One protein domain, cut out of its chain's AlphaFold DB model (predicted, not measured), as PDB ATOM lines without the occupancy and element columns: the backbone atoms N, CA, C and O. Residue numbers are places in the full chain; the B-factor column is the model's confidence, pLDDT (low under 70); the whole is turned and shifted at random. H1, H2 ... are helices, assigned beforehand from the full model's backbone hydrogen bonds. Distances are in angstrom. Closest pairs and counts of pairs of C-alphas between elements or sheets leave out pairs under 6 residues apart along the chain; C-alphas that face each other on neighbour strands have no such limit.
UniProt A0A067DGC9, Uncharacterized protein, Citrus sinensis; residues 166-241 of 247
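AT A GLANCE: This is residues 166 to 241 of the 247 residues of an uncharacterized protein of Citrus sinensis (UniProt A0A067DGC9). Three helices, H1, H4 and H6, form a compact up-and-down bundle, their centres making a triangle, and H2 folds back beside H1 as a hairpin. The short H5 lies in the turn from H4 to H6, and the short H3 lies at the periphery, after H2. The printed part has 76 residues with six named helices, H1 to H6 in chain order, and no named strand; its class is all helix. It is compact, with a radius of gyration of the C-alphas of 11.8 A and spans of 30 by 25 by 18 A.

IN THESE COORDINATES: Find C-alpha 166 at (-4.590, -43.389, 53.095); from there H1 runs 24.1 A through residues 166 to 182. H2 holds residues 186 to 193, 10.0 A, and H3 residues 197 to 200. Look for H4 from C-alpha 210 at (-3.308, -20.157, 45.118), residues 210 to 221, 16.8 A. H5 is residues 224 to 227, and H6, residues 230 to 239, runs 14.4 A to C-alpha 239 at (-0.229, -24.840, 41.027).

HOW THE PARTS SIT: Start at H1: its residues 174 to 181 touch H6, closest at the C-alphas of Ala 181 and Leu 239, 5.6 A, at a shallow tilt of 26 degrees, the same way. H1 and H2 are a hairpin, closest at Tyr 180 and Asn 188, C-alphas 5.4 A apart. H4 touches H6, C-alphas of Lys 211 and Leu 239 closest at 6.0 A, opposite ways at 34 degrees, only just shallow. H2 and H4 only just touch, with 3 pairs of C-alphas within 8 A, Ile 192 and Cys 217 closest at 7.5 A. H1 and H4 are near each other, as are H3 and H4. H5 is close but not clearly touching H4, its C-alpha 227 7.0 A from C-alpha 218. In H1, H2, H4 and H6 every O i to N i+4 pair is within hydrogen-bond range; H3 and H5 are too short for one.

THE WHOLE: The C-alphas of Ile 168 and Pro 206, the two farthest apart, are 32.0 A apart. The printed part has no cut and no long link. Mean pLDDT of the printed part is 78.5, with residues 195 to 212 under 70.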
ATOM      1  N   ARG A 166      -5.521 -44.488  53.385       95.00
ATOM      2  CA  ARG A 166      -4.590 -43.389  53.095       95.00
ATOM      3  C   ARG A 166      -4.199 -43.305  51.618       95.00
ATOM      4  O   ARG A 166      -4.329 -42.208  51.078       95.00
ATOM      5  N   PRO A 167      -3.828 -44.401  50.927       94.75
ATOM      6  CA  PRO A 167      -3.568 -44.348  49.488       94.75
ATOM      7  C   PRO A 167      -4.782 -43.877  48.673       94.75
ATOM      8  O   PRO A 167      -4.626 -43.064  47.767       94.75
ATOM      9  N   ILE A 168      -5.992 -44.328  49.030       95.38
ATOM     10  CA  ILE A 168      -7.242 -43.937  48.353       95.38
ATOM     11  C   ILE A 168      -7.485 -42.432  48.511       95.38
ATOM     12  O   ILE A 168      -7.744 -41.734  47.532       95.38
ATOM     13  N   TRP A 169      -7.363 -41.915  49.734       94.00
ATOM     14  CA  TRP A 169      -7.538 -40.490  50.001       94.00
ATOM     15  C   TRP A 169      -6.460 -39.638  49.334       94.00
ATOM     16  O   TRP A 169      -6.787 -38.591  48.786       94.00
ATOM     17  N   CYS A 170      -5.200 -40.084  49.331       93.19
ATOM     18  CA  CYS A 170      -4.123 -39.393  48.618       93.19
ATOM     19  C   CYS A 170      -4.422 -39.304  47.117       93.19
ATOM     20  O   CYS A 170      -4.300 -38.222  46.546       93.19
ATOM     21  N   GLY A 171      -4.871 -40.402  46.500       93.31
ATOM     22  CA  GLY A 171      -5.295 -40.419  45.098       93.31
ATOM     23  C   GLY A 171      -6.426 -39.428  44.820       93.31
ATOM     24  O   GLY A 171      -6.304 -38.590  43.932       93.31
ATOM     25  N   ALA A 172      -7.474 -39.434  45.645       92.56
ATOM     26  CA  ALA A 172      -8.602 -38.515  45.489       92.56
ATOM     27  C   ALA A 172      -8.204 -37.039  45.672       92.56
ATOM     28  O   ALA A 172      -8.645 -36.173  44.921       92.56
ATOM     29  N   ILE A 173      -7.343 -36.732  46.651       91.00
ATOM     30  CA  ILE A 173      -6.812 -35.375  46.850       91.00
ATOM     31  C   ILE A 173      -5.998 -34.947  45.628       91.00
ATOM     32  O   ILE A 173      -6.143 -33.816  45.170       91.00
ATOM     33  N   LYS A 174      -5.168 -35.843  45.083       90.56
ATOM     34  CA  LYS A 174      -4.405 -35.591  43.861       90.56
ATOM     35  C   LYS A 174      -5.326 -35.252  42.689       90.56
ATOM     36  O   LYS A 174      -5.131 -34.206  42.085       90.56
ATOM     37  N   GLU A 175      -6.349 -36.062  42.427       90.62
ATOM     38  CA  GLU A 175      -7.303 -35.823  41.333       90.62
ATOM     39  C   GLU A 175      -8.015 -34.470  41.470       90.62
ATOM     40  O   GLU A 175      -8.146 -33.731  40.495       90.62
ATOM     41  N   ILE A 176      -8.420 -34.096  42.691       89.69
ATOM     42  CA  ILE A 176      -9.034 -32.788  42.967       89.69
ATOM     43  C   ILE A 176      -8.067 -31.645  42.631       89.69
ATOM     44  O   ILE A 176      -8.467 -30.646  42.030       89.69
ATOM     45  N   LEU A 177      -6.801 -31.766  43.034       88.38
ATOM     46  CA  LEU A 177      -5.801 -30.727  42.798       88.38
ATOM     47  C   LEU A 177      -5.371 -30.645  41.332       88.38
ATOM     48  O   LEU A 177      -5.159 -29.542  40.839       88.38
ATOM     49  N   GLU A 178      -5.263 -31.777  40.640       89.19
ATOM     50  CA  GLU A 178      -4.987 -31.826  39.202       89.19
ATOM     51  C   GLU A 178      -6.136 -31.197  38.412       89.19
ATOM     52  O   GLU A 178      -5.888 -30.306  37.606       89.19
ATOM     53  N   SER A 179      -7.388 -31.537  38.733       89.00
ATOM     54  CA  SER A 179      -8.562 -30.911  38.114       89.00
ATOM     55  C   SER A 179      -8.585 -29.392  38.305       89.00
ATOM     56  O   SER A 179      -8.962 -28.666  37.389       89.00
ATOM     57  N   TYR A 180      -8.168 -28.894  39.473       87.19
ATOM     58  CA  TYR A 180      -8.053 -27.456  39.705       87.19
ATOM     59  C   TYR A 180      -6.861 -26.819  38.976       87.19
ATOM     60  O   TYR A 180      -6.974 -25.691  38.503       87.19
ATOM     61  N   ALA A 181      -5.725 -27.513  38.885       86.00
ATOM     62  CA  ALA A 181      -4.558 -27.030  38.152       86.00
ATOM     63  C   ALA A 181      -4.835 -26.919  36.646       86.00
ATOM     64  O   ALA A 181      -4.391 -25.960  36.017       86.00
ATOM     65  N   ASP A 182      -5.574 -27.883  36.095       87.94
ATOM     66  CA  ASP A 182      -5.943 -27.931  34.681       87.94
ATOM     67  C   ASP A 182      -7.055 -26.916  34.352       87.94
ATOM     68  O   ASP A 182      -7.018 -26.281  33.299       87.94
ATOM     69  N   GLU A 183      -8.012 -26.710  35.267       88.31
ATOM     70  CA  GLU A 183      -9.088 -25.722  35.128       88.31
ATOM     71  C   GLU A 183      -9.266 -24.879  36.413       88.31
ATOM     72  O   GLU A 183     -10.088 -25.203  37.287       88.31
ATOM     73  N   PRO A 184      -8.531 -23.757  36.538       84.75
ATOM     74  CA  PRO A 184      -8.652 -22.858  37.680       84.75
ATOM     75  C   PRO A 184      -9.981 -22.087  37.664       84.75
ATOM     76  O   PRO A 184     -10.104 -21.033  37.041       84.75
ATOM     77  N   SER A 185     -10.990 -22.600  38.368       83.69
ATOM     78  CA  SER A 185     -12.312 -21.970  38.507       83.69
ATOM     79  C   SER A 185     -12.744 -21.859  39.970       83.69
ATOM     80  O   SER A 185     -12.317 -22.649  40.815       83.69
ATOM     81  N   ASP A 186     -13.646 -20.920  40.277       80.19
ATOM     82  CA  ASP A 186     -14.231 -20.786  41.622       80.19
ATOM     83  C   ASP A 186     -14.973 -22.053  42.055       80.19
ATOM     84  O   ASP A 186     -14.956 -22.421  43.232       80.19
ATOM     85  N   SER A 187     -15.589 -22.756  41.099       82.88
ATOM     86  CA  SER A 187     -16.225 -24.049  41.343       82.88
ATOM     87  C   SER A 187     -15.192 -25.065  41.831       82.88
ATOM     88  O   SER A 187     -15.355 -25.615  42.922       82.88
ATOM     89  N   ASN A 188     -14.086 -25.248  41.105       83.75
ATOM     90  CA  ASN A 188     -13.022 -26.193  41.467       83.75
ATOM     91  C   ASN A 188     -12.306 -25.786  42.765       83.75
ATOM     92  O   ASN A 188     -12.071 -26.622  43.641       83.75
ATOM     93  N   LEU A 189     -12.083 -24.487  42.980       80.81
ATOM     94  CA  LEU A 189     -11.570 -23.967  44.248       80.81
ATOM     95  C   LEU A 189     -12.544 -24.224  45.412       80.81
ATOM     96  O   LEU A 189     -12.130 -24.475  46.550       80.81
ATOM     97  N   SER A 190     -13.856 -24.210  45.153       79.62
ATOM     98  CA  SER A 190     -14.863 -24.544  46.160       79.62
ATOM     99  C   SER A 190     -14.756 -26.000  46.618       79.62
ATOM    100  O   SER A 190     -14.928 -26.249  47.812       79.62
ATOM    101  N   HIS A 191     -14.404 -26.931  45.721       80.19
ATOM    102  CA  HIS A 191     -14.186 -28.342  46.052       80.19
ATOM    103  C   HIS A 191     -12.996 -28.527  47.004       80.19
ATOM    104  O   HIS A 191     -13.115 -29.269  47.980       80.19
ATOM    105  N   ILE A 192     -11.907 -27.779  46.800       80.38
ATOM    106  CA  ILE A 192     -10.730 -27.768  47.688       80.38
ATOM    107  C   ILE A 192     -11.087 -27.156  49.054       80.38
ATOM    108  O   ILE A 192     -10.814 -27.717  50.113       80.38
ATOM    109  N   THR A 193     -11.754 -26.003  49.058       76.62
ATOM    110  CA  THR A 193     -11.993 -25.227  50.290       76.62
ATOM    111  C   THR A 193     -13.180 -25.714  51.125       76.62
ATOM    112  O   THR A 193     -13.334 -25.298  52.282       76.62
ATOM    113  N   ARG A 194     -14.035 -26.591  50.578       74.50
ATOM    114  CA  ARG A 194     -15.283 -27.065  51.208       74.50
ATOM    115  C   ARG A 194     -15.080 -27.607  52.622       74.50
ATOM    116  O   ARG A 194     -15.922 -27.365  53.482       74.50
ATOM    117  N   TYR A 195     -13.962 -28.288  52.870       63.50
ATOM    118  CA  TYR A 195     -13.691 -28.982  54.134       63.50
ATOM    119  C   TYR A 195     -12.687 -28.253  55.054       63.50
ATOM    120  O   TYR A 195     -12.304 -28.793  56.089       63.50
ATOM    121  N   GLY A 196     -12.289 -27.015  54.720       57.53
ATOM    122  CA  GLY A 196     -11.277 -26.241  55.463       57.53
ATOM    123  C   GLY A 196     -11.669 -24.806  55.848       57.53
ATOM    124  O   GLY A 196     -11.061 -24.245  56.763       57.53
ATOM    125  N   ARG A 197     -12.710 -24.222  55.225       56.38
ATOM    126  CA  ARG A 197     -13.082 -22.793  55.370       56.38
ATOM    127  C   ARG A 197     -13.099 -22.268  56.810       56.38
ATOM    128  O   ARG A 197     -12.557 -21.201  57.070       56.38
ATOM    129  N   GLY A 198     -13.667 -23.018  57.756       55.50
ATOM    130  CA  GLY A 198     -13.792 -22.573  59.152       55.50
ATOM    131  C   GLY A 198     -12.466 -22.447  59.920       55.50
ATOM    132  O   GLY A 198     -12.384 -21.653  60.856       55.50
ATOM    133  N   LYS A 199     -11.427 -23.209  59.543       56.28
ATOM    134  CA  LYS A 199     -10.077 -23.086  60.125       56.28
ATOM    135  C   LYS A 199      -9.228 -22.053  59.380       56.28
ATOM    136  O   LYS A 199      -8.492 -21.325  60.036       56.28
ATOM    137  N   MET A 200      -9.388 -21.946  58.059       54.69
ATOM    138  CA  MET A 200      -8.637 -20.996  57.226       54.69
ATOM    139  C   MET A 200      -9.042 -19.538  57.487       54.69
ATOM    140  O   MET A 200      -8.181 -18.681  57.619       54.69
ATOM    141  N   LEU A 201     -10.336 -19.258  57.702       50.47
ATOM    142  CA  LEU A 201     -10.835 -17.912  58.044       50.47
ATOM    143  C   LEU A 201     -10.322 -17.371  59.393       50.47
ATOM    144  O   LEU A 201     -10.373 -16.169  59.625       50.47
ATOM    145  N   LYS A 202      -9.845 -18.234  60.303       52.69
ATOM    146  CA  LYS A 202      -9.288 -17.800  61.601       52.69
ATOM    147  C   LYS A 202      -7.834 -17.339  61.509       52.69
ATOM    148  O   LYS A 202      -7.342 -16.712  62.444       52.69
ATOM    149  N   ARG A 203      -7.134 -17.669  60.424       52.62
ATOM    150  CA  ARG A 203      -5.748 -17.273  60.186       52.62
ATOM    151  C   ARG A 203      -5.750 -16.180  59.116       52.62
ATOM    152  O   ARG A 203      -5.905 -16.481  57.941       52.62
ATOM    153  N   ASN A 204      -5.603 -14.919  59.526       47.06
ATOM    154  CA  ASN A 204      -5.497 -13.746  58.641       47.06
ATOM    155  C   ASN A 204      -4.229 -13.812  57.760       47.06
ATOM    156  O   ASN A 204      -3.269 -13.082  58.004       47.06
ATOM    157  N   TYR A 205      -4.195 -14.689  56.756       48.62
ATOM    158  CA  TYR A 205      -3.132 -14.705  55.753       48.62
ATOM    159  C   TYR A 205      -3.556 -13.914  54.511       48.62
ATOM    160  O   TYR A 205      -4.682 -14.081  54.036       48.62
ATOM    161  N   PRO A 206      -2.664 -13.083  53.942       47.69
ATOM    162  CA  PRO A 206      -2.891 -12.491  52.636       47.69
ATOM    163  C   PRO A 206      -2.832 -13.608  51.590       47.69
ATOM    164  O   PRO A 206      -1.761 -14.076  51.208       47.69
ATOM    165  N   LEU A 207      -4.004 -14.067  51.152       52.16
ATOM    166  CA  LEU A 207      -4.204 -15.104  50.135       52.16
ATOM    167  C   LEU A 207      -3.890 -14.579  48.719       52.16
ATOM    168  O   LEU A 207      -4.688 -14.713  47.801       52.16
ATOM    169  N   ASN A 208      -2.723 -13.967  48.516       49.12
ATOM    170  CA  ASN A 208      -2.336 -13.387  47.222       49.12
ATOM    171  C   ASN A 208      -1.855 -14.432  46.189       49.12
ATOM    172  O   ASN A 208      -1.428 -14.062  45.101       49.12
ATOM    173  N   CYS A 209      -1.890 -15.734  46.503       54.66
ATOM    174  CA  CYS A 209      -1.458 -16.804  45.597       54.66
ATOM    175  C   CYS A 209      -2.161 -18.130  45.933       54.66
ATOM    176  O   CYS A 209      -2.218 -18.519  47.103       54.66
ATOM    177  N   GLY A 210      -2.643 -18.862  44.918       58.69
ATOM    178  CA  GLY A 210      -3.308 -20.157  45.118       58.69
ATOM    179  C   GLY A 210      -2.441 -21.242  45.733       58.69
ATOM    180  O   GLY A 210      -2.956 -22.119  46.425       58.69
ATOM    181  N   LYS A 211      -1.120 -21.103  45.615       64.75
ATOM    182  CA  LYS A 211      -0.145 -21.955  46.292       64.75
ATOM    183  C   LYS A 211      -0.308 -21.950  47.818       64.75
ATOM    184  O   LYS A 211      -0.311 -23.011  48.429       64.75
ATOM    185  N   GLY A 212      -0.506 -20.777  48.429       68.75
ATOM    186  CA  GLY A 212      -0.604 -20.657  49.890       68.75
ATOM    187  C   GLY A 212      -1.847 -21.338  50.471       68.75
ATOM    188  O   GLY A 212      -1.773 -21.974  51.520       68.75
ATOM    189  N   LEU A 213      -2.973 -21.259  49.755       72.50
ATOM    190  CA  LEU A 213      -4.217 -21.932  50.133       72.50
ATOM    191  C   LEU A 213      -4.071 -23.455  50.045       72.50
ATOM    192  O   LEU A 213      -4.438 -24.174  50.974       72.50
ATOM    193  N   VAL A 214      -3.520 -23.943  48.933       75.38
ATOM    194  CA  VAL A 214      -3.363 -25.381  48.697       75.38
ATOM    195  C   VAL A 214      -2.368 -25.996  49.680       75.38
ATOM    196  O   VAL A 214      -2.656 -27.056  50.230       75.38
ATOM    197  N   ASP A 215      -1.252 -25.329  49.977       78.56
ATOM    198  CA  ASP A 215      -0.270 -25.818  50.952       78.56
ATOM    199  C   ASP A 215      -0.875 -25.973  52.361       78.56
ATOM    200  O   ASP A 215      -0.606 -26.965  53.053       78.56
ATOM    201  N   GLU A 216      -1.743 -25.045  52.782       80.25
ATOM    202  CA  GLU A 216      -2.449 -25.164  54.062       80.25
ATOM    203  C   GLU A 216      -3.479 -26.304  54.033       80.25
ATOM    204  O   GLU A 216      -3.502 -27.115  54.962       80.25
ATOM    205  N   CYS A 217      -4.270 -26.438  52.964       81.06
ATOM    206  CA  CYS A 217      -5.185 -27.571  52.795       81.06
ATOM    207  C   CYS A 217      -4.447 -28.915  52.867       81.06
ATOM    208  O   CYS A 217      -4.830 -29.790  53.646       81.06
ATOM    209  N   LEU A 218      -3.336 -29.057  52.140       84.19
ATOM    210  CA  LEU A 218      -2.514 -30.263  52.160       84.19
ATOM    211  C   LEU A 218      -1.993 -30.571  53.566       84.19
ATOM    212  O   LEU A 218      -2.025 -31.726  53.982       84.19
ATOM    213  N   SER A 219      -1.563 -29.557  54.328       86.31
ATOM    214  CA  SER A 219      -1.093 -29.735  55.712       86.31
ATOM    215  C   SER A 219      -2.155 -30.272  56.677       86.31
ATOM    216  O   SER A 219      -1.812 -30.867  57.696       86.31
ATOM    217  N   LEU A 220      -3.437 -30.062  56.364       84.50
ATOM    218  CA  LEU A 220      -4.562 -30.558  57.154       84.50
ATOM    219  C   LEU A 220      -4.977 -31.979  56.761       84.50
ATOM    220  O   LEU A 220      -5.596 -32.666  57.573       84.50
ATOM    221  N   TRP A 221      -4.693 -32.402  55.529       86.31
ATOM    222  CA  TRP A 221      -5.191 -33.663  54.969       86.31
ATOM    223  C   TRP A 221      -4.146 -34.782  54.949       86.31
ATOM    224  O   TRP A 221      -4.490 -35.957  55.098       86.31
ATOM    225  N   LEU A 222      -2.872 -34.433  54.786       88.75
ATOM    226  CA  LEU A 222      -1.783 -35.375  54.532       88.75
ATOM    227  C   LEU A 222      -0.730 -35.350  55.649       88.75
ATOM    228  O   LEU A 222      -0.521 -34.321  56.297       88.75
ATOM    229  N   THR A 223      -0.026 -36.468  55.858       89.75
ATOM    230  CA  THR A 223       1.140 -36.488  56.762       89.75
ATOM    231  C   THR A 223       2.324 -35.765  56.128       89.75
ATOM    232  O   THR A 223       2.298 -35.367  54.964       89.75
ATOM    233  N   ASN A 224       3.396 -35.572  56.896       88.38
ATOM    234  CA  ASN A 224       4.632 -35.010  56.363       88.38
ATOM    235  C   ASN A 224       5.205 -35.872  55.233       88.38
ATOM    236  O   ASN A 224       5.582 -35.313  54.208       88.38
ATOM    237  N   GLU A 225       5.214 -37.200  55.389       89.69
ATOM    238  CA  GLU A 225       5.763 -38.105  54.374       89.69
ATOM    239  C   GLU A 225       4.950 -38.059  53.075       89.69
ATOM    240  O   GLU A 225       5.512 -37.915  51.993       89.69
ATOM    241  N   GLU A 226       3.618 -38.107  53.164       91.81
ATOM    242  CA  GLU A 226       2.743 -38.077  51.985       91.81
ATOM    243  C   GLU A 226       2.886 -36.774  51.194       91.81
ATOM    244  O   GLU A 226       2.950 -36.792  49.964       91.81
ATOM    245  N   ARG A 227       3.000 -35.636  51.893       86.88
ATOM    246  CA  ARG A 227       3.155 -34.313  51.264       86.88
ATOM    247  C   ARG A 227       4.469 -34.127  50.523       86.88
ATOM    248  O   ARG A 227       4.540 -33.200  49.719       86.88
ATOM    249  N   GLN A 228       5.482 -34.927  50.845       87.31
ATOM    250  CA  GLN A 228       6.812 -34.896  50.234       87.31
ATOM    251  C   GLN A 228       6.966 -35.937  49.118       87.31
ATOM    252  O   GLN A 228       8.050 -36.080  48.554       87.31
ATOM    253  N   SER A 229       5.900 -36.674  48.785       89.38
ATOM    254  CA  SER A 229       5.910 -37.560  47.620       89.38
ATOM    255  C   SER A 229       6.146 -36.768  46.330       89.38
ATOM    256  O   SER A 229       5.704 -35.624  46.178       89.38
ATOM    257  N   ALA A 230       6.819 -37.406  45.369       88.81
ATOM    258  CA  ALA A 230       7.120 -36.800  44.074       88.81
ATOM    259  C   ALA A 230       5.852 -36.328  43.337       88.81
ATOM    260  O   ALA A 230       5.881 -35.325  42.629       88.81
ATOM    261  N   GLU A 231       4.730 -37.026  43.532       88.19
ATOM    262  CA  GLU A 231       3.448 -36.687  42.916       88.19
ATOM    263  C   GLU A 231       2.890 -35.372  43.465       88.19
ATOM    264  O   GLU A 231       2.522 -34.491  42.687       88.19
ATOM    265  N   PHE A 232       2.869 -35.198  44.791       88.25
ATOM    266  CA  PHE A 232       2.386 -33.956  45.393       88.25
ATOM    267  C   PHE A 232       3.333 -32.780  45.143       88.25
ATOM    268  O   PHE A 232       2.854 -31.665  44.941       88.25
ATOM    269  N   GLU A 233       4.648 -33.000  45.080       87.50
ATOM    270  CA  GLU A 233       5.597 -31.951  44.681       87.50
ATOM    271  C   GLU A 233       5.380 -31.491  43.229       87.50
ATOM    272  O   GLU A 233       5.351 -30.288  42.958       87.50
ATOM    273  N   ALA A 234       5.120 -32.417  42.299       87.56
ATOM    274  CA  ALA A 234       4.793 -32.068  40.916       87.56
ATOM    275  C   ALA A 234       3.499 -31.237  40.814       87.56
ATOM    276  O   ALA A 234       3.439 -30.261  40.062       87.56
ATOM    277  N   ILE A 235       2.473 -31.581  41.597       86.56
ATOM    278  CA  ILE A 235       1.201 -30.842  41.643       86.56
ATOM    279  C   ILE A 235       1.397 -29.439  42.229       86.56
ATOM    280  O   ILE A 235       0.909 -28.465  41.655       86.56
ATOM    281  N   LYS A 236       2.154 -29.300  43.326       83.81
ATOM    282  CA  LYS A 236       2.487 -27.983  43.903       83.81
ATOM    283  C   LYS A 236       3.219 -27.095  42.902       83.81
ATOM    284  O   LYS A 236       2.950 -25.895  42.844       83.81
ATOM    285  N   LEU A 237       4.127 -27.668  42.108       84.50
ATOM    286  CA  LEU A 237       4.829 -26.932  41.059       84.50
ATOM    287  C   LEU A 237       3.849 -26.419  39.997       84.50
ATOM    288  O   LEU A 237       3.861 -25.224  39.706       84.50
ATOM    289  N   LYS A 238       2.948 -27.273  39.489       84.38
ATOM    290  CA  LYS A 238       1.893 -26.859  38.543       84.38
ATOM    291  C   LYS A 238       1.047 -25.711  39.103       84.38
ATOM    292  O   LYS A 238       0.843 -24.703  38.435       84.38
ATOM    293  N   LEU A 239       0.621 -25.831  40.360       81.69
ATOM    294  CA  LEU A 239      -0.229 -24.840  41.027       81.69
ATOM    295  C   LEU A 239       0.485 -23.524  41.350       81.69
ATOM    296  O   LEU A 239      -0.175 -22.502  41.521       81.69
ATOM    297  N   SER A 240       1.820 -23.508  41.403       76.88
ATOM    298  CA  SER A 240       2.583 -22.271  41.619       76.88
ATOM    299  C   SER A 240       2.429 -21.252  40.483       76.88
ATOM    300  O   SER A 240       2.671 -20.065  40.694       76.88
ATOM    301  N   HIS A 241       1.976 -21.706  39.311       72.88
ATOM    302  CA  HIS A 241       1.708 -20.878  38.137       72.88
ATOM    303  C   HIS A 241       0.234 -20.450  38.014       72.88
ATOM    304  O   HIS A 241      -0.107 -19.717  37.089       72.88
TER     305      HIS A 241